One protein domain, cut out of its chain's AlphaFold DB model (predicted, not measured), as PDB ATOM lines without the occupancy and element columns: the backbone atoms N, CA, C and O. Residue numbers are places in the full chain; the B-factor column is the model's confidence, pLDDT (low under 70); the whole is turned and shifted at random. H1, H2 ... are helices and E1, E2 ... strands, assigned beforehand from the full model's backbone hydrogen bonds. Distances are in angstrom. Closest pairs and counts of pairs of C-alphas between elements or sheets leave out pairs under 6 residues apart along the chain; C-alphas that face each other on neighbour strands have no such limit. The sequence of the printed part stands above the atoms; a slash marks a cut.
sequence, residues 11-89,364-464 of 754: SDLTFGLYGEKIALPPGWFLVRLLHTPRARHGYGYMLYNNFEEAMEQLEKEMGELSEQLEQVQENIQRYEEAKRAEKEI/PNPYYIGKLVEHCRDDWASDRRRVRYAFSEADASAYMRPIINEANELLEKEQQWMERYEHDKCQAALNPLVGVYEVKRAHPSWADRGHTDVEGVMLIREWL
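This is residues 11 to 89 and 364 to 464 of the 754 residues of the protein "Protein kinase domain-containing protein" of Vitrella brassicaformis (strain CCMP3155) (UniProt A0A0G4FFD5). A small five-stranded sheet, curled like part of a barrel, has helix H2 packed along its strands E5 and E4, and one very long helix, H1, sticks out from this body with its residues 56 to 89. That arm makes the length of the whole, while the loop of residues 375 to 392 reaches away at the opposite end. The printed part has 180 residues, with four named helices and five named strands in the order E1 E2 H1 E3 H2 H3 E4 H4 E5; the sheet runs E1 E2 E3 E5 E4, all antiparallel, and the class is mixed, helices and strands. The whole is extended, with a radius of gyration of the C-alphas of 25.1 A and spans of 100 by 48 by 29 A.

The sheet is strongly twisted, with E1, residues 28 to 33, and E4, residues 433 to 442, as edge strands. E1 forms a hairpin with E2, residues 43 to 49, where N 29 and O 48 are 2.8 A apart, within hydrogen-bond range. E2 is the antiparallel neighbour of E3, residues 367 to 374, with N 45 and O 370 at 2.8 A. E3 pairs with E5, residues 453 to 462, through N 371 and O 459 at 2.8 A. E5 pairs with E4 through N 458 and O 437 at 2.8 A. H2, residues 393 to 419, is on the sheet at a height over the sheet of 8.6 A, over E5 and E4, and on the local plane its line and that of E5 stand at 7 degrees, along the strands; H2 and the sheet form two layers, with the helix on one face of the sheet. The closest C-alphas of H2 and E4 are those of Leu 411 and Leu 433, 5.5 A apart. With residues 417 to 418 alone, H2 only just touches H3, residues 425 to 428, with 3 pairs of C-alphas within 8 A, the closest being Met 418 and Ala 428 at 6.3 A. E3, H2, H3 and E4 form a split strand-helix-strand unit, two strands running the same way with E5 between them, and its crossover is right-handed. H1, residues 51 to 89, is not on the sheet and is apart from H2. H4, residues 444 to 447, is only just not on the sheet, with 4 pairs of C-alphas within 10 A. Each O i to N i+4 pair of H1 is within hydrogen-bond range, as are 21 of 23 in H2; H3 and H4 are too short for such a pair.

E1 begins at C-alpha 28 (6.089, 30.196, 36.927). H1 measures 56.3 A, from C-alpha 51 to C-alpha 89 (-19.488, 86.928, 40.999). H2 measures 37.7 A, with a kink of 28 degrees near residue 400. E3, E4 and E5 measure 22.3 A, 25.2 A and 27.2 A, and E5 ends at C-alpha 462 (3.273, 21.395, 45.473).

The two C-alphas farthest apart are those of Ile 89 and Asp 383, 100.0 A. Without residues 56 to 89 the body spans 50 by 31 by 28 A. Residues 90 to 363 are not printed, and C-alphas 89 and 364 are 62.3 A apart across the cut. The link from E3 to H2 is long, 18 residues. The mean pLDDT of the printed part is 81.5, with values under 70 in residues 11 to 20, 35 to 41, 376 to 393 and 444 to 452.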
ATOM      1  N   SER A  11      12.748  38.012  32.175       42.91
ATOM      2  CA  SER A  11      12.660  37.403  30.832       42.91
ATOM      3  C   SER A  11      13.721  36.341  30.498       42.91
ATOM      4  O   SER A  11      13.450  35.455  29.688       42.91
ATOM      5  N   ASP A  12      14.926  36.396  31.086       44.88
ATOM      6  CA  ASP A  12      16.090  35.666  30.536       44.88
ATOM      7  C   ASP A  12      16.728  34.584  31.422       44.88
ATOM      8  O   ASP A  12      17.587  33.840  30.946       44.88
ATOM      9  N   LEU A  13      16.282  34.389  32.669       44.56
ATOM     10  CA  LEU A  13      16.720  33.244  33.487       44.56
ATOM     11  C   LEU A  13      15.902  31.970  33.205       44.56
ATOM     12  O   LEU A  13      15.240  31.413  34.077       44.56
ATOM     13  N   THR A  14      16.012  31.461  31.978       48.66
ATOM     14  CA  THR A  14      15.485  30.148  31.574       48.66
ATOM     15  C   THR A  14      16.609  29.108  31.501       48.66
ATOM     16  O   THR A  14      17.240  28.915  30.468       48.66
ATOM     17  N   PHE A  15      16.864  28.413  32.617       50.66
ATOM     18  CA  PHE A  15      17.881  27.354  32.699       50.66
ATOM     19  C   PHE A  15      17.258  25.949  32.769       50.66
ATOM     20  O   PHE A  15      17.131  25.354  33.843       50.66
ATOM     21  N   GLY A  16      16.918  25.390  31.603       52.00
ATOM     22  CA  GLY A  16      16.765  23.944  31.418       52.00
ATOM     23  C   GLY A  16      18.109  23.199  31.495       52.00
ATOM     24  O   GLY A  16      19.152  23.777  31.829       52.00
ATOM     25  N   LEU A  17      18.123  21.899  31.164       50.81
ATOM     26  CA  LEU A  17      19.398  21.199  30.949       50.81
ATOM     27  C   LEU A  17      20.212  21.941  29.871       50.81
ATOM     28  O   LEU A  17      19.659  22.468  28.919       50.81
ATOM     29  N   TYR A  18      21.534  22.006  30.030       54.97
ATOM     30  CA  TYR A  18      22.454  22.587  29.034       54.97
ATOM     31  C   TYR A  18      22.180  24.045  28.588       54.97
ATOM     32  O   TYR A  18      22.749  24.471  27.588       54.97
ATOM     33  N   GLY A  19      21.377  24.823  29.328       62.06
ATOM     34  CA  GLY A  19      21.010  26.197  28.944       62.06
ATOM     35  C   GLY A  19      19.810  26.286  27.995       62.06
ATOM     36  O   GLY A  19      19.636  27.290  27.315       62.06
ATOM     37  N   GLU A  20      18.995  25.233  27.928       67.62
ATOM     38  CA  GLU A  20      17.765  25.186  27.134       67.62
ATOM     39  C   GLU A  20      16.694  26.142  27.677       67.62
ATOM     40  O   GLU A  20      16.379  26.112  28.872       67.62
ATOM     41  N   LYS A  21      16.080  26.937  26.788       74.88
ATOM     42  CA  LYS A  21      14.916  27.754  27.143       74.88
ATOM     43  C   LYS A  21      13.672  26.861  27.227       74.88
ATOM     44  O   LYS A  21      13.288  26.222  26.249       74.88
ATOM     45  N   ILE A  22      13.063  26.813  28.409       81.19
ATOM     46  CA  ILE A  22      11.772  26.168  28.675       81.19
ATOM     47  C   ILE A  22      10.762  27.294  28.884       81.19
ATOM     48  O   ILE A  22      10.887  28.042  29.853       81.19
ATOM     49  N   ALA A  23       9.780  27.409  27.992       83.69
ATOM     50  CA  ALA A  23       8.662  28.321  28.195       83.69
ATOM     51  C   ALA A  23       7.719  27.740  29.262       83.69
ATOM     52  O   ALA A  23       7.261  26.603  29.140       83.69
ATOM     53  N   LEU A  24       7.447  28.521  30.308       86.19
ATOM     54  CA  LEU A  24       6.403  28.256  31.298       86.19
ATOM     55  C   LEU A  24       5.355  29.381  31.238       86.19
ATOM     56  O   LEU A  24       5.668  30.464  30.736       86.19
ATOM     57  N   PRO A  25       4.124  29.154  31.731       85.00
ATOM     58  CA  PRO A  25       3.122  30.210  31.818       85.00
ATOM     59  C   PRO A  25       3.589  31.360  32.728       85.00
ATOM     60  O   PRO A  25       4.408  31.127  33.625       85.00
ATOM     61  N   PRO A  26       3.038  32.579  32.566       84.44
ATOM     62  CA  PRO A  26       3.296  33.695  33.471       84.44
ATOM     63  C   PRO A  26       3.132  33.302  34.947       84.44
ATOM     64  O   PRO A  26       2.240  32.530  35.299       84.44
ATOM     65  N   GLY A  27       4.022  33.814  35.798       86.19
ATOM     66  CA  GLY A  27       4.093  33.496  37.227       86.19
ATOM     67  C   GLY A  27       5.016  32.324  37.590       86.19
ATOM     68  O   GLY A  27       5.526  32.280  38.709       86.19
ATOM     69  N   TRP A  28       5.301  31.405  36.659       90.69
ATOM     70  CA  TRP A  28       6.089  30.196  36.927       90.69
ATOM     71  C   TRP A  28       7.574  30.328  36.559       90.69
ATOM     72  O   TRP A  28       7.936  30.493  35.395       90.69
ATOM     73  N   PHE A  29       8.458  30.116  37.537       90.69
ATOM     74  CA  PHE A  29       9.911  30.219  37.379       90.69
ATOM     75  C   PHE A  29      10.628  28.897  37.669       90.69
ATOM     76  O   PHE A  29      10.378  28.233  38.677       90.69
ATOM     77  N   LEU A  30      11.590  28.536  36.816       90.56
ATOM     78  CA  LEU A  30      12.494  27.404  37.033       90.56
ATOM     79  C   LEU A  30      13.588  27.771  38.041       90.56
ATOM     80  O   LEU A  30      14.515  28.508  37.718       90.56
ATOM     81  N   VAL A  31      13.529  27.207  39.249       90.75
ATOM     82  CA  VAL A  31      14.530  27.481  40.296       90.75
ATOM     83  C   VAL A  31      15.744  26.560  40.167       90.75
ATOM     84  O   VAL A  31      16.884  27.000  40.311       90.75
ATOM     85  N   ARG A  32      15.521  25.256  39.941       89.94
ATOM     86  CA  ARG A  32      16.596  24.267  39.716       89.94
ATOM     87  C   ARG A  32      16.081  22.952  39.143       89.94
ATOM     88  O   ARG A  32      14.996  22.494  39.494       89.94
ATOM     89  N   LEU A  33      16.934  22.256  38.395       86.56
ATOM     90  CA  LEU A  33      16.766  20.829  38.123       86.56
ATOM     91  C   LEU A  33      16.949  20.016  39.418       86.56
ATOM     92  O   LEU A  33      18.011  20.051  40.054       86.56
ATOM     93  N   LEU A  34      15.943  19.228  39.789       84.19
ATOM     94  CA  LEU A  34      16.060  18.248  40.863       84.19
ATOM     95  C   LEU A  34      16.945  17.096  40.375       84.19
ATOM     96  O   LEU A  34      16.712  16.513  39.319       84.19
ATOM     97  N   HIS A  35      17.967  16.745  41.160       66.31
ATOM     98  CA  HIS A  35      18.916  15.668  40.854       66.31
ATOM     99  C   HIS A  35      18.297  14.265  41.024       66.31
ATOM    100  O   HIS A  35      18.793  13.405  41.753       66.31
ATOM    101  N   THR A  36      17.206  14.007  40.312       58.91
ATOM    102  CA  THR A  36      16.678  12.670  40.065       58.91
ATOM    103  C   THR A  36      17.481  12.045  38.917       58.91
ATOM    104  O   THR A  36      17.433  12.571  37.804       58.91
ATOM    105  N   PRO A  37      18.242  10.954  39.133       52.75
ATOM    106  CA  PRO A  37      19.112  10.385  38.102       52.75
ATOM    107  C   PRO A  37      18.279   9.795  36.954       52.75
ATOM    108  O   PRO A  37      17.808   8.668  37.099       52.75
ATOM    109  N   ARG A  38      18.107  10.578  35.867       52.91
ATOM    110  CA  ARG A  38      17.121  10.392  34.776       52.91
ATOM    111  C   ARG A  38      15.813   9.823  35.330       52.91
ATOM    112  O   ARG A  38      15.625   8.603  35.330       52.91
ATOM    113  N   ALA A  39      14.947  10.680  35.888       52.88
ATOM    114  CA  ALA A  39      13.678  10.183  36.414       52.88
ATOM    115  C   ALA A  39      12.950   9.436  35.291       52.88
ATOM    116  O   ALA A  39      12.929   9.860  34.141       52.88
ATOM    117  N   ARG A  40      12.424   8.255  35.621       58.12
ATOM    118  CA  ARG A  40      12.088   7.217  34.632       58.12
ATOM    119  C   ARG A  40      11.040   7.611  33.581       58.12
ATOM    120  O   ARG A  40      10.856   6.870  32.628       58.12
ATOM    121  N   HIS A  41      10.382   8.749  33.788       67.19
ATOM    122  CA  HIS A  41       9.250   9.264  33.024       67.19
ATOM    123  C   HIS A  41       9.428  10.745  32.647       67.19
ATOM    124  O   HIS A  41       8.440  11.385  32.313       67.19
ATOM    125  N   GLY A  42      10.623  11.333  32.815       74.06
ATOM    126  CA  GLY A  42      10.818  12.773  32.615       74.06
ATOM    127  C   GLY A  42      11.924  13.419  33.451       74.06
ATOM    128  O   GLY A  42      12.649  12.747  34.188       74.06
ATOM    129  N   TYR A  43      12.025  14.745  33.386       82.12
ATOM    130  CA  TYR A  43      12.903  15.542  34.251       82.12
ATOM    131  C   TYR A  43      12.101  16.180  35.391       82.12
ATOM    132  O   TYR A  43      11.005  16.689  35.175       82.12
ATOM    133  N   GLY A  44      12.640  16.134  36.613       88.69
ATOM    134  CA  GLY A  44      12.056  16.804  37.774       88.69
ATOM    135  C   GLY A  44      12.690  18.175  37.986       88.69
ATOM    136  O   GLY A  44      13.911  18.279  38.086       88.69
ATOM    137  N   TYR A  45      11.871  19.207  38.115       91.50
ATOM    138  CA  TYR A  45      12.263  20.589  38.352       91.50
ATOM    139  C   TYR A  45      11.646  21.097  39.652       91.50
ATOM    140  O   TYR A  45      10.530  20.728  40.010       91.50
ATOM    141  N   MET A  46      12.378  21.954  40.358       93.38
ATOM    142  CA  MET A  46      11.820  22.791  41.410       93.38
ATOM    143  C   MET A  46      11.386  24.097  40.763       93.38
ATOM    144  O   MET A  46      12.207  24.764  40.125       93.38
ATOM    145  N   LEU A  47      10.114  24.426  40.925       94.69
ATOM    146  CA  LEU A  47       9.506  25.641  40.414       94.69
ATOM    147  C   LEU A  47       9.204  26.592  41.574       94.69
ATOM    148  O   LEU A  47       9.092  26.162  42.723       94.69
ATOM    149  N   TYR A  48       9.082  27.870  41.253       94.06
ATOM    150  CA  TYR A  48       8.566  28.919  42.122       94.06
ATOM    151  C   TYR A  48       7.403  29.579  41.390       94.06
ATOM    152  O   TYR A  48       7.535  29.845  40.194       94.06
ATOM    153  N   ASN A  49       6.285  29.798  42.073       93.25
ATOM    154  CA  ASN A  49       5.167  30.558  41.538       93.25
ATOM    155  C   ASN A  49       5.064  31.875  42.308       93.25
ATOM    156  O   ASN A  49       4.853  31.845  43.517       93.25
ATOM    157  N   ASN A  50       5.217  33.008  41.620       91.06
ATOM    158  CA  ASN A  50       5.045  34.330  42.228       91.06
ATOM    159  C   ASN A  50       3.650  34.923  41.983       91.06
ATOM    160  O   ASN A  50       3.445  36.090  42.289       91.06
ATOM    161  N   PHE A  51       2.713  34.159  41.405       86.06
ATOM    162  CA  PHE A  51       1.406  34.677  40.997       86.06
ATOM    163  C   PHE A  51       0.659  35.382  42.137       86.06
ATOM    164  O   PHE A  51       0.093  36.439  41.905       86.06
ATOM    165  N   GLU A  52       0.708  34.860  43.365       84.88
ATOM    166  CA  GLU A  52       0.084  35.518  44.522       84.88
ATOM    167  C   GLU A  52       0.779  36.836  44.893       84.88
ATOM    168  O   GLU A  52       0.100  37.842  45.057       84.88
ATOM    169  N   GLU A  53       2.118  36.874  44.930       86.44
ATOM    170  CA  GLU A  53       2.887  38.111  45.167       86.44
ATOM    171  C   GLU A  53       2.616  39.159  44.071       86.44
ATOM    172  O   GLU A  53       2.515  40.352  44.347       86.44
ATOM    173  N   ALA A  54       2.471  38.710  42.820       84.56
ATOM    174  CA  ALA A  54       2.154  39.558  41.676       84.56
ATOM    175  C   ALA A  54       0.695  40.047  41.694       84.56
ATOM    176  O   ALA A  54       0.444  41.181  41.300       84.56
ATOM    177  N   MET A  55      -0.252  39.227  42.160       85.69
ATOM    178  CA  MET A  55      -1.652  39.617  42.344       85.69
ATOM    179  C   MET A  55      -1.819  40.592  43.511       85.69
ATOM    180  O   MET A  55      -2.478  41.605  43.331       85.69
ATOM    181  N   GLU A  56      -1.172  40.359  44.658       89.19
ATOM    182  CA  GLU A  56      -1.164  41.298  45.794       89.19
ATOM    183  C   GLU A  56      -0.543  42.645  45.386       89.19
ATOM    184  O   GLU A  56      -1.082  43.711  45.695       89.19
ATOM    185  N   GLN A  57       0.558  42.619  44.623       88.69
ATOM    186  CA  GLN A  57       1.148  43.834  44.064       88.69
ATOM    187  C   GLN A  57       0.199  44.526  43.069       88.69
ATOM    188  O   GLN A  57       0.044  45.742  43.140       88.69
ATOM    189  N   LEU A  58      -0.467  43.778  42.181       88.38
ATOM    190  CA  LEU A  58      -1.418  44.332  41.214       88.38
ATOM    191  C   LEU A  58      -2.656  44.932  41.898       88.38
ATOM    192  O   LEU A  58      -3.103  46.004  41.506       88.38
ATOM    193  N   GLU A  59      -3.197  44.284  42.929       93.56
ATOM    194  CA  GLU A  59      -4.309  44.803  43.736       93.56
ATOM    195  C   GLU A  59      -3.915  46.099  44.452       93.56
ATOM    196  O   GLU A  59      -4.683  47.061  44.453       93.56
ATOM    197  N   LYS A  60      -2.687  46.169  44.979       95.44
ATOM    198  CA  LYS A  60      -2.129  47.385  45.577       95.44
ATOM    199  C   LYS A  60      -1.943  48.512  44.552       95.44
ATOM    200  O   LYS A  60      -2.314  49.646  44.835       95.44
ATOM    201  N   GLU A  61      -1.420  48.212  43.364       93.62
ATOM    202  CA  GLU A  61      -1.275  49.184  42.268       93.62
ATOM    203  C   GLU A  61      -2.639  49.656  41.732       93.62
ATOM    204  O   GLU A  61      -2.810  50.838  41.442       93.62
ATOM    205  N   MET A  62      -3.650  48.777  41.659       93.44
ATOM    206  CA  MET A  62      -5.027  49.179  41.342       93.44
ATOM    207  C   MET A  62      -5.647  50.051  42.439       93.44
ATOM    208  O   MET A  62      -6.368  50.990  42.109       93.44
ATOM    209  N   GLY A  63      -5.360  49.777  43.716       96.50
ATOM    210  CA  GLY A  63      -5.776  50.621  44.839       96.50
ATOM    211  C   GLY A  63      -5.195  52.031  44.738       96.50
ATOM    212  O   GLY A  63      -5.946  53.001  44.725       96.50
ATOM    213  N   GLU A  64      -3.877  52.143  44.545       96.44
ATOM    214  CA  GLU A  64      -3.186  53.429  44.363       96.44
ATOM    215  C   GLU A  64      -3.699  54.206  43.137       96.44
ATOM    216  O   GLU A  64      -3.858  55.425  43.198       96.44
ATOM    217  N   LEU A  65      -4.013  53.520  42.032       97.12
ATOM    218  CA  LEU A  65      -4.639  54.145  40.859       97.12
ATOM    219  C   LEU A  65      -6.094  54.569  41.116       97.12
ATOM    220  O   LEU A  65      -6.529  55.580  40.567       97.12
ATOM    221  N   SER A  66      -6.844  53.837  41.943       97.25
ATOM    222  CA  SER A  66      -8.210  54.206  42.333       97.25
ATOM    223  C   SER A  66      -8.222  55.453  43.220       97.25
ATOM    224  O   SER A  66      -9.002  56.364  42.958       97.25
ATOM    225  N   GLU A  67      -7.322  55.534  44.206       97.44
ATOM    226  CA  GLU A  67      -7.137  56.723  45.054       97.44
ATOM    227  C   GLU A  67      -6.725  57.949  44.218       97.44
ATOM    228  O   GLU A  67      -7.245  59.048  44.410       97.44
ATOM    229  N   GLN A  68      -5.837  57.769  43.231       97.12
ATOM    230  CA  GLN A  68      -5.458  58.839  42.297       97.12
ATOM    231  C   GLN A  68      -6.631  59.296  41.418       97.12
ATOM    232  O   GLN A  68      -6.770  60.493  41.168       97.12
ATOM    233  N   LEU A  69      -7.483  58.377  40.953       95.94
ATOM    234  CA  LEU A  69      -8.678  58.722  40.176       95.94
ATOM    235  C   LEU A  69      -9.709  59.479  41.019       95.94
ATOM    236  O   LEU A  69     -10.245  60.476  40.541       95.94
ATOM    237  N   GLU A  70      -9.943  59.064  42.265       97.88
ATOM    238  CA  GLU A  70     -10.815  59.772  43.210       97.88
ATOM    239  C   GLU A  70     -10.282  61.185  43.499       97.88
ATOM    240  O   GLU A  70     -11.018  62.164  43.387       97.88
ATOM    241  N   GLN A  71      -8.971  61.333  43.727       97.25
ATOM    242  CA  GLN A  71      -8.337  62.643  43.904       97.25
ATOM    243  C   GLN A  71      -8.456  63.539  42.655       97.25
ATOM    244  O   GLN A  71      -8.652  64.751  42.773       97.25
ATOM    245  N   VAL A  72      -8.349  62.975  41.447       97.81
ATOM    246  CA  VAL A  72      -8.578  63.717  40.195       97.81
ATOM    247  C   VAL A  72     -10.046  64.128  40.061       97.81
ATOM    248  O   VAL A  72     -10.309  65.265  39.674       97.81
ATOM    249  N   GLN A  73     -10.997  63.267  40.433       97.75
ATOM    250  CA  GLN A  73     -12.427  63.593  40.440       97.75
ATOM    251  C   GLN A  73     -12.763  64.706  41.446       97.75
ATOM    252  O   GLN A  73     -13.447  65.656  41.068       97.75
ATOM    253  N   GLU A  74     -12.223  64.668  42.671       97.81
ATOM    254  CA  GLU A  74     -12.350  65.779  43.631       97.81
ATOM    255  C   GLU A  74     -11.791  67.091  43.063       97.81
ATOM    256  O   GLU A  74     -12.386  68.155  43.233       97.81
ATOM    257  N   ASN A  75     -10.635  67.043  42.394       97.19
ATOM    258  CA  ASN A  75     -10.014  68.236  41.821       97.19
ATOM    259  C   ASN A  75     -10.827  68.809  40.647       97.19
ATOM    260  O   ASN A  75     -10.908  70.031  40.518       97.19
ATOM    261  N   ILE A  76     -11.464  67.959  39.834       97.56
ATOM    262  CA  ILE A  76     -12.405  68.385  38.786       97.56
ATOM    263  C   ILE A  76     -13.638  69.044  39.418       97.56
ATOM    264  O   ILE A  76     -13.980  70.158  39.034       97.56
ATOM    265  N   GLN A  77     -14.244  68.429  40.441       97.56
ATOM    266  CA  GLN A  77     -15.393  69.010  41.152       97.56
ATOM    267  C   GLN A  77     -15.056  70.377  41.765       97.56
ATOM    268  O   GLN A  77     -15.784  71.341  41.544       97.56
ATOM    269  N   ARG A  78     -13.910  70.507  42.450       96.88
ATOM    270  CA  ARG A  78     -13.438  71.795  42.996       96.88
ATOM    271  C   ARG A  78     -13.228  72.854  41.912       96.88
ATOM    272  O   ARG A  78     -13.488  74.029  42.156       96.88
ATOM    273  N   TYR A  79     -12.758  72.460  40.728       96.75
ATOM    274  CA  TYR A  79     -12.591  73.370  39.595       96.75
ATOM    275  C   TYR A  79     -13.941  73.808  39.002       96.75
ATOM    276  O   TYR A  79     -14.119  74.983  38.689       96.75
ATOM    277  N   GLU A  80     -14.915  72.903  38.898       96.88
ATOM    278  CA  GLU A  80     -16.282  73.227  38.468       96.88
ATOM    279  C   GLU A  80     -17.015  74.129  39.471       96.88
ATOM    280  O   GLU A  80     -17.695  75.071  39.063       96.88
ATOM    281  N   GLU A  81     -16.847  73.890  40.774       96.81
ATOM    282  CA  GLU A  81     -17.367  74.749  41.845       96.81
ATOM    283  C   GLU A  81     -16.731  76.143  41.815       96.81
ATOM    284  O   GLU A  81     -17.453  77.138  41.840       96.81
ATOM    285  N   ALA A  82     -15.402  76.231  41.684       96.12
ATOM    286  CA  ALA A  82     -14.698  77.506  41.549       96.12
ATOM    287  C   ALA A  82     -15.162  78.281  40.303       96.12
ATOM    288  O   ALA A  82     -15.502  79.456  40.402       96.12
ATOM    289  N   LYS A  83     -15.273  77.608  39.151       96.69
ATOM    290  CA  LYS A  83     -15.761  78.208  37.901       96.69
ATOM    291  C   LYS A  83     -17.228  78.653  37.989       96.69
ATOM    292  O   LYS A  83     -17.605  79.637  37.355       96.69
ATOM    293  N   ARG A  84     -18.067  77.953  38.764       95.81
ATOM    294  CA  ARG A  84     -19.446  78.390  39.054       95.81
ATOM    295  C   ARG A  84     -19.446  79.653  39.920       95.81
ATOM    296  O   ARG A  84     -20.128  80.604  39.559       95.81
ATOM    297  N   ALA A  85     -18.639  79.693  40.979       95.56
ATOM    298  CA  ALA A  85     -18.513  80.866  41.845       95.56
ATOM    299  C   ALA A  85     -17.955  82.098  41.102       95.56
ATOM    300  O   ALA A  85     -18.461  83.201  41.279       95.56
ATOM    301  N   GLU A  86     -16.965  81.925  40.218       95.25
ATOM    302  CA  GLU A  86     -16.462  83.005  39.349       95.25
ATOM    303  C   GLU A  86     -17.558  83.571  38.432       95.25
ATOM    304  O   GLU A  86     -17.623  84.781  38.221       95.25
ATOM    305  N   LYS A  87     -18.446  82.709  37.918       94.81
ATOM    306  CA  LYS A  87     -19.578  83.113  37.075       94.81
ATOM    307  C   LYS A  87     -20.662  83.849  37.870       94.81
ATOM    308  O   LYS A  87     -21.172  84.849  37.381       94.81
ATOM    309  N   GLU A  88     -20.974  83.397  39.085       93.69
ATOM    310  CA  GLU A  88     -21.916  84.076  39.990       93.69
ATOM    311  C   GLU A  88     -21.405  85.478  40.379       93.69
ATOM    312  O   GLU A  88     -22.152  86.447  40.286       93.69
ATOM    313  N   ILE A  89     -20.111  85.622  40.699       92.06
ATOM    314  CA  ILE A  89     -19.488  86.928  40.999       92.06
ATOM    315  C   ILE A  89     -19.520  87.872  39.783       92.06
ATOM    316  O   ILE A  89     -19.706  89.078  39.946       92.06
ATOM    317  N   PRO A 364       0.897  30.243  51.795       79.75
ATOM    318  CA  PRO A 364       1.065  29.024  51.023       79.75
ATOM    319  C   PRO A 364       2.508  28.907  50.537       79.75
ATOM    320  O   PRO A 364       3.218  29.893  50.349       79.75
ATOM    321  N   ASN A 365       2.975  27.673  50.376       84.69
ATOM    322  CA  ASN A 365       4.338  27.431  49.934       84.69
ATOM    323  C   ASN A 365       4.475  27.815  48.445       84.69
ATOM    324  O   ASN A 365       3.919  27.107  47.605       84.69
ATOM    325  N   PRO A 366       5.265  28.846  48.080       92.00
ATOM    326  CA  PRO A 366       5.388  29.280  46.691       92.00
ATOM    327  C   PRO A 366       6.270  28.334  45.857       92.00
ATOM    328  O   PRO A 366       6.484  28.568  44.668       92.00
ATOM    329  N   TYR A 367       6.826  27.274  46.458       94.50
ATOM    330  CA  TYR A 367       7.627  26.270  45.765       94.50
ATOM    331  C   TYR A 367       6.804  25.058  45.329       94.50
ATOM    332  O   TYR A 367       5.988  24.505  46.065       94.50
ATOM    333  N   TYR A 368       7.123  24.566  44.134       95.38
ATOM    334  CA  TYR A 368       6.437  23.455  43.486       95.38
ATOM    335  C   TYR A 368       7.433  22.467  42.865       95.38
ATOM    336  O   TYR A 368       8.621  22.756  42.688       95.38
ATOM    337  N   ILE A 369       6.946  21.280  42.517       93.75
ATOM    338  CA  ILE A 369       7.656  20.264  41.740       93.75
ATOM    339  C   ILE A 369       6.989  20.171  40.371       93.75
ATOM    340  O   ILE A 369       5.854  19.715  40.265       93.75
ATOM    341  N   GLY A 370       7.714  20.559  39.324       93.94
ATOM    342  CA  GLY A 370       7.335  20.299  37.937       93.94
ATOM    343  C   GLY A 370       7.975  19.007  37.439       93.94
ATOM    344  O   GLY A 370       9.183  18.818  37.577       93.94
ATOM    345  N   LYS A 371       7.194  18.108  36.845       92.69
ATOM    346  CA  LYS A 371       7.691  16.902  36.174       92.69
ATOM    347  C   LYS A 371       7.419  17.001  34.677       92.69
ATOM    348  O   LYS A 371       6.280  16.850  34.247       92.69
ATOM    349  N   LEU A 372       8.477  17.225  33.904       91.75
ATOM    350  CA  LEU A 372       8.420  17.366  32.452       91.75
ATOM    351  C   LEU A 372       8.462  15.994  31.778       91.75
ATOM    352  O   LEU A 372       9.492  15.319  31.825       91.75
ATOM    353  N   VAL A 373       7.356  15.606  31.151       89.81
ATOM    354  CA  VAL A 373       7.235  14.437  30.277       89.81
ATOM    355  C   VAL A 373       7.413  14.905  28.833       89.81
ATOM    356  O   VAL A 373       6.649  15.740  28.368       89.81
ATOM    357  N   GLU A 374       8.399  14.376  28.115       85.12
ATOM    358  CA  GLU A 374       8.713  14.787  26.736       85.12
ATOM    359  C   GLU A 374       8.318  13.685  25.746       85.12
ATOM    360  O   GLU A 374       8.484  12.499  26.046       85.12
ATOM    361  N   HIS A 375       7.858  14.063  24.549       72.75
ATOM    362  CA  HIS A 375       7.683  13.114  23.441       72.75
ATOM    363  C   HIS A 375       9.015  12.467  23.043       72.75
ATOM    364  O   HIS A 375       9.114  11.273  22.750       72.75
ATOM    365  N   CYS A 376      10.054  13.296  23.029       56.69
ATOM    366  CA  CYS A 376      11.323  13.010  22.398       56.69
ATOM    367  C   CYS A 376      12.217  12.157  23.293       56.69
ATOM    368  O   CYS A 376      13.043  12.655  24.063       56.69
ATOM    369  N   ARG A 377      12.082  10.838  23.155       56.06
ATOM    370  CA  ARG A 377      13.036   9.902  23.739       56.06
ATOM    371  C   ARG A 377      14.351   9.964  22.986       56.06
ATOM    372  O   ARG A 377      14.462   9.608  21.816       56.06
ATOM    373  N   ASP A 378      15.369  10.400  23.711       50.59
ATOM    374  CA  ASP A 378      16.759  10.286  23.308       50.59
ATOM    375  C   ASP A 378      17.181   8.809  23.459       50.59
ATOM    376  O   ASP A 378      17.902   8.448  24.390       50.59
ATOM    377  N   ASP A 379      16.653   7.937  22.591       47.78
ATOM    378  CA  ASP A 379      16.822   6.485  22.671       47.78
ATOM    379  C   ASP A 379      18.261   6.087  22.337       47.78
ATOM    380  O   ASP A 379      18.682   5.953  21.183       47.78
ATOM    381  N   TRP A 380      19.034   5.876  23.400       41.53
ATOM    382  CA  TRP A 380      20.303   5.167  23.350       41.53
ATOM    383  C   TRP A 380      19.998   3.687  23.141       41.53
ATOM    384  O   TRP A 380      19.696   2.988  24.109       41.53
ATOM    385  N   ALA A 381      20.117   3.193  21.908       41.25
ATOM    386  CA  ALA A 381      20.113   1.756  21.682       41.25
ATOM    387  C   ALA A 381      21.213   1.084  22.517       41.25
ATOM    388  O   ALA A 381      22.209   1.704  22.910       41.25
ATOM    389  N   SER A 382      21.051  -0.212  22.770       40.09
ATOM    390  CA  SER A 382      21.969  -1.013  23.588       40.09
ATOM    391  C   SER A 382      23.418  -1.037  23.066       40.09
ATOM    392  O   SER A 382      24.334  -1.350  23.827       40.09
ATOM    393  N   ASP A 383      23.653  -0.638  21.812       42.44
ATOM    394  CA  ASP A 383      24.970  -0.474  21.186       42.44
ATOM    395  C   ASP A 383      25.532   0.969  21.232       42.44
ATOM    396  O   ASP A 383      26.581   1.249  20.649       42.44
ATOM    397  N   ARG A 384      24.858   1.878  21.953       43.84
ATOM    398  CA  ARG A 384      25.102   3.332  22.056       43.84
ATOM    399  C   ARG A 384      24.804   4.165  20.802       43.84
ATOM    400  O   ARG A 384      25.122   5.356  20.807       43.84
ATOM    401  N   ARG A 385      24.182   3.625  19.752       43.38
ATOM    402  CA  ARG A 385      23.670   4.467  18.656       43.38
ATOM    403  C   ARG A 385      22.370   5.142  19.101       43.38
ATOM    404  O   ARG A 385      21.507   4.503  19.693       43.38
ATOM    405  N   ARG A 386      22.211   6.436  18.800       46.56
ATOM    406  CA  ARG A 386      20.908   7.116  18.905       46.56
ATOM    407  C   ARG A 386      19.983   6.521  17.840       46.56
ATOM    408  O   ARG A 386      20.183   6.812  16.659       46.56
ATOM    409  N   VAL A 387      18.995   5.720  18.237       42.84
ATOM    410  CA  VAL A 387      17.883   5.350  17.349       42.84
ATOM    411  C   VAL A 387      16.957   6.553  17.320       42.84
ATOM    412  O   VAL A 387      16.260   6.852  18.282       42.84
ATOM    413  N   ARG A 388      17.040   7.320  16.233       49.12
ATOM    414  CA  ARG A 388      16.263   8.547  16.074       49.12
ATOM    415  C   ARG A 388      14.929   8.198  15.436       49.12
ATOM    416  O   ARG A 388      14.869   8.013  14.222       49.12
ATOM    417  N   TYR A 389      13.868   8.191  16.228       50.28
ATOM    418  CA  TYR A 389      12.545   8.459  15.686       50.28
ATOM    419  C   TYR A 389      12.438   9.971  15.469       50.28
ATOM    420  O   TYR A 389      12.048  10.721  16.360       50.28
ATOM    421  N   ALA A 390      12.883  10.424  14.295       46.88
ATOM    422  CA  ALA A 390      12.616  11.776  13.821       46.88
ATOM    423  C   ALA A 390      11.143  11.833  13.393       46.88
ATOM    424  O   ALA A 390      10.807  11.587  12.237       46.88
ATOM    425  N   PHE A 391      10.273  12.062  14.369       55.91
ATOM    426  CA  PHE A 391       8.867  12.364  14.150       55.91
ATOM    427  C   PHE A 391       8.739  13.748  13.499       55.91
ATOM    428  O   PHE A 391       9.531  14.649  13.793       55.91
ATOM    429  N   SER A 392       7.757  13.931  12.612       66.38
ATOM    430  CA  SER A 392       7.387  15.284  12.180       66.38
ATOM    431  C   SER A 392       6.755  16.051  13.350       66.38
ATOM    432  O   SER A 392       6.294  15.444  14.317       66.38
ATOM    433  N   GLU A 393       6.686  17.382  13.275       68.00
ATOM    434  CA  GLU A 393       5.982  18.184  14.293       68.00
ATOM    435  C   GLU A 393       4.509  17.746  14.436       68.00
ATOM    436  O   GLU A 393       3.982  17.649  15.545       68.00
ATOM    437  N   ALA A 394       3.870  17.369  13.323       75.00
ATOM    438  CA  ALA A 394       2.514  16.826  13.319       75.00
ATOM    439  C   ALA A 394       2.413  15.482  14.067       75.00
ATOM    440  O   ALA A 394       1.473  15.287  14.839       75.00
ATOM    441  N   ASP A 395       3.383  14.579  13.889       77.12
ATOM    442  CA  ASP A 395       3.441  13.304  14.620       77.12
ATOM    443  C   ASP A 395       3.711  13.523  16.119       77.12
ATOM    444  O   ASP A 395       3.120  12.844  16.962       77.12
ATOM    445  N   ALA A 396       4.565  14.496  16.458       74.44
ATOM    446  CA  ALA A 396       4.881  14.861  17.834       74.44
ATOM    447  C   ALA A 396       3.647  15.391  18.576       74.44
ATOM    448  O   ALA A 396       3.300  14.878  19.645       74.44
ATOM    449  N   SER A 397       2.923  16.331  17.966       80.00
ATOM    450  CA  SER A 397       1.685  16.869  18.532       80.00
ATOM    451  C   SER A 397       0.582  15.802  18.603       80.00
ATOM    452  O   SER A 397      -0.132  15.697  19.604       80.00
ATOM    453  N   ALA A 398       0.485  14.925  17.593       85.56
ATOM    454  CA  ALA A 398      -0.435  13.786  17.600       85.56
ATOM    455  C   ALA A 398      -0.119  12.754  18.703       85.56
ATOM    456  O   ALA A 398      -1.041  12.132  19.237       85.56
ATOM    457  N   TYR A 399       1.153  12.587  19.080       84.75
ATOM    458  CA  TYR A 399       1.567  11.753  20.211       84.75
ATOM    459  C   TYR A 399       1.316  12.428  21.567       84.75
ATOM    460  O   TYR A 399       0.847  11.775  22.503       84.75
ATOM    461  N   MET A 400       1.614  13.727  21.685       89.81
ATOM    462  CA  MET A 400       1.504  14.461  22.948       89.81
ATOM    463  C   MET A 400       0.066  14.778  23.339       89.81
ATOM    464  O   MET A 400      -0.273  14.646  24.513       89.81
ATOM    465  N   ARG A 401      -0.808  15.134  22.393       92.38
ATOM    466  CA  ARG A 401      -2.193  15.536  22.693       92.38
ATOM    467  C   ARG A 401      -2.982  14.481  23.494       92.38
ATOM    468  O   ARG A 401      -3.608  14.853  24.483       92.38
ATOM    469  N   PRO A 402      -2.913  13.165  23.196       92.81
ATOM    470  CA  PRO A 402      -3.498  12.132  24.056       92.81
ATOM    471  C   PRO A 402      -2.911  12.049  25.475       92.81
ATOM    472  O   PRO A 402      -3.616  11.608  26.378       92.81
ATOM    473  N   ILE A 403      -1.642  12.422  25.675       92.69
ATOM    474  CA  ILE A 403      -0.983  12.445  26.993       92.69
ATOM    475  C   ILE A 403      -1.406  13.691  27.778       92.69
ATOM    476  O   ILE A 403      -1.677  13.585  28.969       92.69
ATOM    477  N   ILE A 404      -1.499  14.844  27.112       94.56
ATOM    478  CA  ILE A 404      -1.980  16.107  27.690       94.56
ATOM    479  C   ILE A 404      -3.447  15.967  28.118       94.56
ATOM    480  O   ILE A 404      -3.784  16.298  29.248       94.56
ATOM    481  N   ASN A 405      -4.299  15.379  27.272       95.56
ATOM    482  CA  ASN A 405      -5.696  15.102  27.613       95.56
ATOM    483  C   ASN A 405      -5.820  14.183  28.843       95.56
ATOM    484  O   ASN A 405      -6.581  14.490  29.753       95.56
ATOM    485  N   GLU A 406      -5.044  13.094  28.902       94.88
ATOM    486  CA  GLU A 406      -5.034  12.177  30.054       94.88
ATOM    487  C   GLU A 406      -4.449  12.837  31.324       94.88
ATOM    488  O   GLU A 406      -4.873  12.534  32.438       94.88
ATOM    489  N   ALA A 407      -3.504  13.772  31.180       95.25
ATOM    490  CA  ALA A 407      -2.984  14.566  32.291       95.25
ATOM    491  C   ALA A 407      -4.013  15.579  32.821       95.25
ATOM    492  O   ALA A 407      -4.122  15.740  34.034       95.25
ATOM    493  N   ASN A 408      -4.782  16.223  31.938       96.12
ATOM    494  CA  ASN A 408      -5.871  17.129  32.312       96.12
ATOM    495  C   ASN A 408      -7.035  16.377  32.976       96.12
ATOM    496  O   ASN A 408      -7.542  16.834  33.995       96.12
ATOM    497  N   GLU A 409      -7.402  15.194  32.471       95.25
ATOM    498  CA  GLU A 409      -8.388  14.314  33.118       95.25
ATOM    499  C   GLU A 409      -7.926  13.904  34.529       95.25
ATOM    500  O   GLU A 409      -8.706  13.949  35.479       95.25
ATOM    501  N   LEU A 410      -6.639  13.570  34.695       93.50
ATOM    502  CA  LEU A 410      -6.051  13.286  36.006       93.50
ATOM    503  C   LEU A 410      -6.054  14.519  36.928       93.50
ATOM    504  O   LEU A 410      -6.360  14.371  38.107       93.50
ATOM    505  N   LEU A 411      -5.745  15.716  36.418       95.31
ATOM    506  CA  LEU A 411      -5.807  16.978  37.173       95.31
ATOM    507  C   LEU A 411      -7.228  17.247  37.682       95.31
ATOM    508  O   LEU A 411      -7.409  17.415  38.886       95.31
ATOM    509  N   GLU A 412      -8.225  17.228  36.796       94.69
ATOM    510  CA  GLU A 412      -9.636  17.451  37.137       94.69
ATOM    511  C   GLU A 412     -10.110  16.446  38.196       94.69
ATOM    512  O   GLU A 412     -10.759  16.805  39.178       94.69
ATOM    513  N   LYS A 413      -9.735  15.174  38.042       91.12
ATOM    514  CA  LYS A 413     -10.110  14.101  38.967       91.12
ATOM    515  C   LYS A 413      -9.404  14.221  40.316       91.12
ATOM    516  O   LYS A 413     -10.053  14.066  41.347       91.12
ATOM    517  N   GLU A 414      -8.108  14.533  40.345       91.88
ATOM    518  CA  GLU A 414      -7.396  14.821  41.594       91.88
ATOM    519  C   GLU A 414      -7.966  16.075  42.293       91.88
ATOM    520  O   GLU A 414      -8.075  16.078  43.518       91.88
ATOM    521  N   GLN A 415      -8.420  17.099  41.557       91.94
ATOM    522  CA  GLN A 415      -9.098  18.279  42.116       91.94
ATOM    523  C   GLN A 415     -10.484  17.945  42.693       91.94
ATOM    524  O   GLN A 415     -10.710  18.179  43.879       91.94
ATOM    525  N   GLN A 416     -11.361  17.284  41.922       89.62
ATOM    526  CA  GLN A 416     -12.661  16.767  42.390       89.62
ATOM    527  C   GLN A 416     -12.530  15.838  43.601       89.62
ATOM    528  O   GLN A 416     -13.458  15.697  44.403       89.62
ATOM    529  N   TRP A 417     -11.397  15.140  43.716       86.31
ATOM    530  CA  TRP A 417     -11.081  14.376  44.906       86.31
ATOM    531  C   TRP A 417     -10.811  15.300  46.090       86.31
ATOM    532  O   TRP A 417     -11.495  15.172  47.099       86.31
ATOM    533  N   MET A 418      -9.881  16.248  45.960       88.44
ATOM    534  CA  MET A 418      -9.482  17.190  47.016       88.44
ATOM    535  C   MET A 418     -10.619  18.093  47.519       88.44
ATOM    536  O   MET A 418     -10.680  18.372  48.717       88.44
ATOM    537  N   GLU A 419     -11.544  18.505  46.650       87.88
ATOM    538  CA  GLU A 419     -12.743  19.280  47.017       87.88
ATOM    539  C   GLU A 419     -13.598  18.563  48.077       87.88
ATOM    540  O   GLU A 419     -14.099  19.189  49.009       87.88
ATOM    541  N   ARG A 420     -13.691  17.224  48.014       83.25
ATOM    542  CA  ARG A 420     -14.425  16.395  48.999       83.25
ATOM    543  C   ARG A 420     -13.777  16.368  50.392       83.25
ATOM    544  O   ARG A 420     -14.320  15.729  51.293       83.25
ATOM    545  N   TYR A 421     -12.614  16.998  50.539       78.38
ATOM    546  CA  TYR A 421     -11.802  17.079  51.755       78.38
ATOM    547  C   TYR A 421     -11.513  18.525  52.156       78.38
ATOM    548  O   TYR A 421     -10.597  18.749  52.941       78.38
ATOM    549  N   GLU A 422     -12.230  19.506  51.594       84.12
ATOM    550  CA  GLU A 422     -11.987  20.934  51.866       84.12
ATOM    551  C   GLU A 422     -10.522  21.332  51.566       84.12
ATOM    552  O   GLU A 422      -9.937  22.208  52.201       84.12
ATOM    553  N   HIS A 423      -9.914  20.651  50.586       81.94
ATOM    554  CA  HIS A 423      -8.503  20.739  50.200       81.94
ATOM    555  C   HIS A 423      -7.474  20.276  51.264       81.94
ATOM    556  O   HIS A 423      -6.268  20.454  51.070       81.94
ATOM    557  N   ASP A 424      -7.893  19.584  52.332       84.75
ATOM    558  CA  ASP A 424      -6.989  18.947  53.302       84.75
ATOM    559  C   ASP A 424      -6.278  17.720  52.696       84.75
ATOM    560  O   ASP A 424      -6.802  16.601  52.635       84.75
ATOM    561  N   LYS A 425      -5.021  17.930  52.288       85.12
ATOM    562  CA  LYS A 425      -4.122  16.901  51.737       85.12
ATOM    563  C   LYS A 425      -3.885  15.737  52.688       85.12
ATOM    564  O   LYS A 425      -3.774  14.597  52.235       85.12
ATOM    565  N   CYS A 426      -3.799  16.002  53.991       83.94
ATOM    566  CA  CYS A 426      -3.560  14.967  54.987       83.94
ATOM    567  C   CYS A 426      -4.771  14.038  55.048       83.94
ATOM    568  O   CYS A 426      -4.617  12.821  54.958       83.94
ATOM    569  N   GLN A 427      -5.989  14.578  55.113       82.31
ATOM    570  CA  GLN A 427      -7.201  13.754  55.086       82.31
ATOM    571  C   GLN A 427      -7.418  13.052  53.735       82.31
ATOM    572  O   GLN A 427      -7.817  11.885  53.730       82.31
ATOM    573  N   ALA A 428      -7.099  13.714  52.618       81.00
ATOM    574  CA  ALA A 428      -7.191  13.151  51.268       81.00
ATOM    575  C   ALA A 428      -6.113  12.093  50.945       81.00
ATOM    576  O   ALA A 428      -6.287  11.330  49.993       81.00
ATOM    577  N   ALA A 429      -5.024  12.043  51.727       89.25
ATOM    578  CA  ALA A 429      -3.841  11.197  51.529       89.25
ATOM    579  C   ALA A 429      -3.123  11.414  50.177       89.25
ATOM    580  O   ALA A 429      -2.518  10.494  49.621       89.25
ATOM    581  N   LEU A 430      -3.187  12.635  49.637       92.31
ATOM    582  CA  LEU A 430      -2.790  12.977  48.269       92.31
ATOM    583  C   LEU A 430      -2.066  14.333  48.232       92.31
ATOM    584  O   LEU A 430      -2.513  15.293  48.852       92.31
ATOM    585  N   ASN A 431      -0.972  14.431  47.471       94.25
ATOM    586  CA  ASN A 431      -0.400  15.709  47.031       94.25
ATOM    587  C   ASN A 431      -0.796  15.922  45.556       94.25
ATOM    588  O   ASN A 431      -0.138  15.355  44.673       94.25
ATOM    589  N   PRO A 432      -1.894  16.649  45.283       94.12
ATOM    590  CA  PRO A 432      -2.539  16.691  43.973       94.12
ATOM    591  C   PRO A 432      -1.708  17.439  42.920       94.12
ATOM    592  O   PRO A 432      -0.776  18.183  43.241       94.12
ATOM    593  N   LEU A 433      -2.063  17.257  41.648       95.81
ATOM    594  CA  LEU A 433      -1.700  18.183  40.582       95.81
ATOM    595  C   LEU A 433      -2.337  19.548  40.867       95.81
ATOM    596  O   LEU A 433      -3.516  19.642  41.198       95.81
ATOM    597  N   VAL A 434      -1.540  20.601  40.716       95.00
ATOM    598  CA  VAL A 434      -2.003  21.999  40.757       95.00
ATOM    599  C   VAL A 434      -2.082  22.608  39.358       95.00
ATOM    600  O   VAL A 434      -2.750  23.614  39.163       95.00
ATOM    601  N   GLY A 435      -1.419  21.992  38.376       94.94
ATOM    602  CA  GLY A 435      -1.456  22.429  36.990       94.94
ATOM    603  C   GLY A 435      -0.812  21.424  36.042       94.94
ATOM    604  O   GLY A 435       0.064  20.639  36.421       94.94
ATOM    605  N   VAL A 436      -1.269  21.465  34.797       96.25
ATOM    606  CA  VAL A 436      -0.772  20.681  33.668       96.25
ATOM    607  C   VAL A 436      -0.565  21.666  32.531       96.25
ATOM    608  O   VAL A 436      -1.495  22.368  32.146       96.25
ATOM    609  N   TYR A 437       0.661  21.749  32.021       94.56
ATOM    610  CA  TYR A 437       1.028  22.762  31.033       94.56
ATOM    611  C   TYR A 437       1.772  22.139  29.864       94.56
ATOM    612  O   TYR A 437       2.720  21.378  30.060       94.56
ATOM    613  N   GLU A 438       1.358  22.479  28.647       92.94
ATOM    614  CA  GLU A 438       2.143  22.191  27.451       92.94
ATOM    615  C   GLU A 438       3.448  22.989  27.503       92.94
ATOM    616  O   GLU A 438       3.466  24.164  27.872       92.94
ATOM    617  N   VAL A 439       4.556  22.336  27.163       89.75
ATOM    618  CA  VAL A 439       5.890  22.931  27.169       89.75
ATOM    619  C   VAL A 439       6.521  22.719  25.806       89.75
ATOM    620  O   VAL A 439       6.676  21.582  25.360       89.75
ATOM    621  N   LYS A 440       6.952  23.820  25.188       85.56
ATOM    622  CA  LYS A 440       7.900  23.802  24.074       85.56
ATOM    623  C   LYS A 440       9.288  24.145  24.612       85.56
ATOM    624  O   LYS A 440       9.448  25.100  25.380       85.56
ATOM    625  N   ARG A 441      10.280  23.328  24.258       79.94
ATOM    626  CA  ARG A 441      11.681  23.507  24.654       79.94
ATOM    627  C   ARG A 441      12.579  23.475  23.427       79.94
ATOM    628  O   ARG A 441      12.726  22.416  22.812       79.94
ATOM    629  N   ALA A 442      13.273  24.576  23.167       76.50
ATOM    630  CA  ALA A 442      14.322  24.609  22.160       76.50
ATOM    631  C   ALA A 442      15.517  23.756  22.618       76.50
ATOM    632  O   ALA A 442      16.110  24.040  23.662       76.50
ATOM    633  N   HIS A 443      15.883  22.710  21.865       70.38
ATOM    634  CA  HIS A 443      17.021  21.843  22.208       70.38
ATOM    635  C   HIS A 443      18.215  22.110  21.269       70.38
ATOM    636  O   HIS A 443      18.148  21.771  20.086       70.38
ATOM    637  N   PRO A 444      19.354  22.644  21.764       68.12
ATOM    638  CA  PRO A 444      20.503  22.990  20.922       68.12
ATOM    639  C   PRO A 444      21.020  21.840  20.048       68.12
ATOM    640  O   PRO A 444      21.398  22.064  18.908       68.12
ATOM    641  N   SER A 445      20.972  20.587  20.528       66.31
ATOM    642  CA  SER A 445      21.449  19.431  19.739       66.31
ATOM    643  C   SER A 445      20.482  18.957  18.637       66.31
ATOM    644  O   SER A 445      20.749  17.953  17.960       66.31
ATOM    645  N   TRP A 446      19.338  19.639  18.507       65.81
ATOM    646  CA  TRP A 446      18.266  19.400  17.536       65.81
ATOM    647  C   TRP A 446      18.120  20.570  16.549       65.81
ATOM    648  O   TRP A 446      17.851  20.316  15.374       65.81
ATOM    649  N   ALA A 447      18.407  21.803  16.990       67.69
ATOM    650  CA  ALA A 447      18.432  23.004  16.152       67.69
ATOM    651  C   ALA A 447      19.303  22.828  14.890       67.69
ATOM    652  O   ALA A 447      18.839  23.107  13.785       67.69
ATOM    653  N   ASP A 448      20.491  22.219  15.029       66.94
ATOM    654  CA  ASP A 448      21.410  21.850  13.929       66.94
ATOM    655  C   ASP A 448      20.802  20.902  12.864       66.94
ATOM    656  O   ASP A 448      21.476  20.503  11.914       66.94
ATOM    657  N   ARG A 449      19.556  20.445  13.046       63.47
ATOM    658  CA  ARG A 449      18.856  19.487  12.173       63.47
ATOM    659  C   ARG A 449      17.475  19.961  11.726       63.47
ATOM    660  O   ARG A 449      16.691  19.139  11.265       63.47
ATOM    661  N   GLY A 450      17.164  21.248  11.886       68.12
ATOM    662  CA  GLY A 450      15.875  21.816  11.477       68.12
ATOM    663  C   GLY A 450      14.694  21.463  12.387       68.12
ATOM    664  O   GLY A 450      13.562  21.787  12.049       68.12
ATOM    665  N   HIS A 451      14.938  20.836  13.542       64.75
ATOM    666  CA  HIS A 451      13.938  20.677  14.598       64.75
ATOM    667  C   HIS A 451      14.253  21.687  15.703       64.75
ATOM    668  O   HIS A 451      15.179  21.472  16.485       64.75
ATOM    669  N   THR A 452      13.521  22.801  15.757       65.94
ATOM    670  CA  THR A 452      13.753  23.835  16.776       65.94
ATOM    671  C   THR A 452      13.301  23.363  18.153       65.94
ATOM    672  O   THR A 452      14.090  23.408  19.097       65.94
ATOM    673  N   ASP A 453      12.078  22.836  18.250       77.88
ATOM    674  CA  ASP A 453      11.380  22.643  19.521       77.88
ATOM    675  C   ASP A 453      10.981  21.190  19.803       77.88
ATOM    676  O   ASP A 453      10.500  20.454  18.941       77.88
ATOM    677  N   VAL A 454      11.159  20.793  21.062       79.12
ATOM    678  CA  VAL A 454      10.645  19.550  21.642       79.12
ATOM    679  C   VAL A 454       9.342  19.860  22.372       79.12
ATOM    680  O   VAL A 454       9.339  20.679  23.293       79.12
ATOM    681  N   GLU A 455       8.258  19.176  22.000       86.12
ATOM    682  CA  GLU A 455       6.989  19.225  22.733       86.12
ATOM    683  C   GLU A 455       6.992  18.262  23.936       86.12
ATOM    684  O   GLU A 455       7.457  17.114  23.875       86.12
ATOM    685  N   GLY A 456       6.443  18.742  25.048       90.00
ATOM    686  CA  GLY A 456       6.280  18.007  26.293       90.00
ATOM    687  C   GLY A 456       5.111  18.534  27.123       90.00
ATOM    688  O   GLY A 456       4.453  19.507  26.762       90.00
ATOM    689  N   VAL A 457       4.851  17.883  28.254       93.38
ATOM    690  CA  VAL A 457       3.870  18.317  29.253       93.38
ATOM    691  C   VAL A 457       4.524  18.378  30.631       93.38
ATOM    692  O   VAL A 457       5.174  17.429  31.075       93.38
ATOM    693  N   MET A 458       4.371  19.510  31.312       94.81
ATOM    694  CA  MET A 458       4.804  19.719  32.687       94.81
ATOM    695  C   MET A 458       3.647  19.406  33.634       94.81
ATOM    696  O   MET A 458       2.624  20.087  33.624       94.81
ATOM    697  N   LEU A 459       3.826  18.388  34.470       95.31
ATOM    698  CA  LEU A 459       2.899  18.025  35.541       95.31
ATOM    699  C   LEU A 459       3.367  18.703  36.831       95.31
ATOM    700  O   LEU A 459       4.433  18.346  37.341       95.31
ATOM    701  N   ILE A 460       2.622  19.680  37.349       95.56
ATOM    702  CA  ILE A 460       3.028  20.462  38.524       95.56
ATOM    703  C   ILE A 460       2.260  20.008  39.770       95.56
ATOM    704  O   ILE A 460       1.041  19.867  39.741       95.56
ATOM    705  N   ARG A 461       2.986  19.795  40.874       95.00
ATOM    706  CA  ARG A 461       2.478  19.493  42.227       95.00
ATOM    707  C   ARG A 461       3.162  20.412  43.239       95.00
ATOM    708  O   ARG A 461       4.226  20.949  42.942       95.00
ATOM    709  N   GLU A 462       2.615  20.583  44.435       93.81
ATOM    710  CA  GLU A 462       3.273  21.395  45.473       93.81
ATOM    711  C   GLU A 462       4.576  20.750  45.976       93.81
ATOM    712  O   GLU A 462       4.705  19.519  46.025       93.81
ATOM    713  N   TRP A 463       5.557  21.580  46.351       93.62
ATOM    714  CA  TRP A 463       6.772  21.116  47.013       93.62
ATOM    715  C   TRP A 463       6.462  20.745  48.463       93.62
ATOM    716  O   TRP A 463       6.049  21.582  49.255       93.62
ATOM    717  N   LEU A 464       6.746  19.503  48.843       92.69
ATOM    718  CA  LEU A 464       6.616  19.063  50.229       92.69
ATOM    719  C   LEU A 464       7.923  19.323  50.978       92.69
ATOM    720  O   LEU A 464       8.967  18.766  50.618       92.69
TER     721      LEU A 464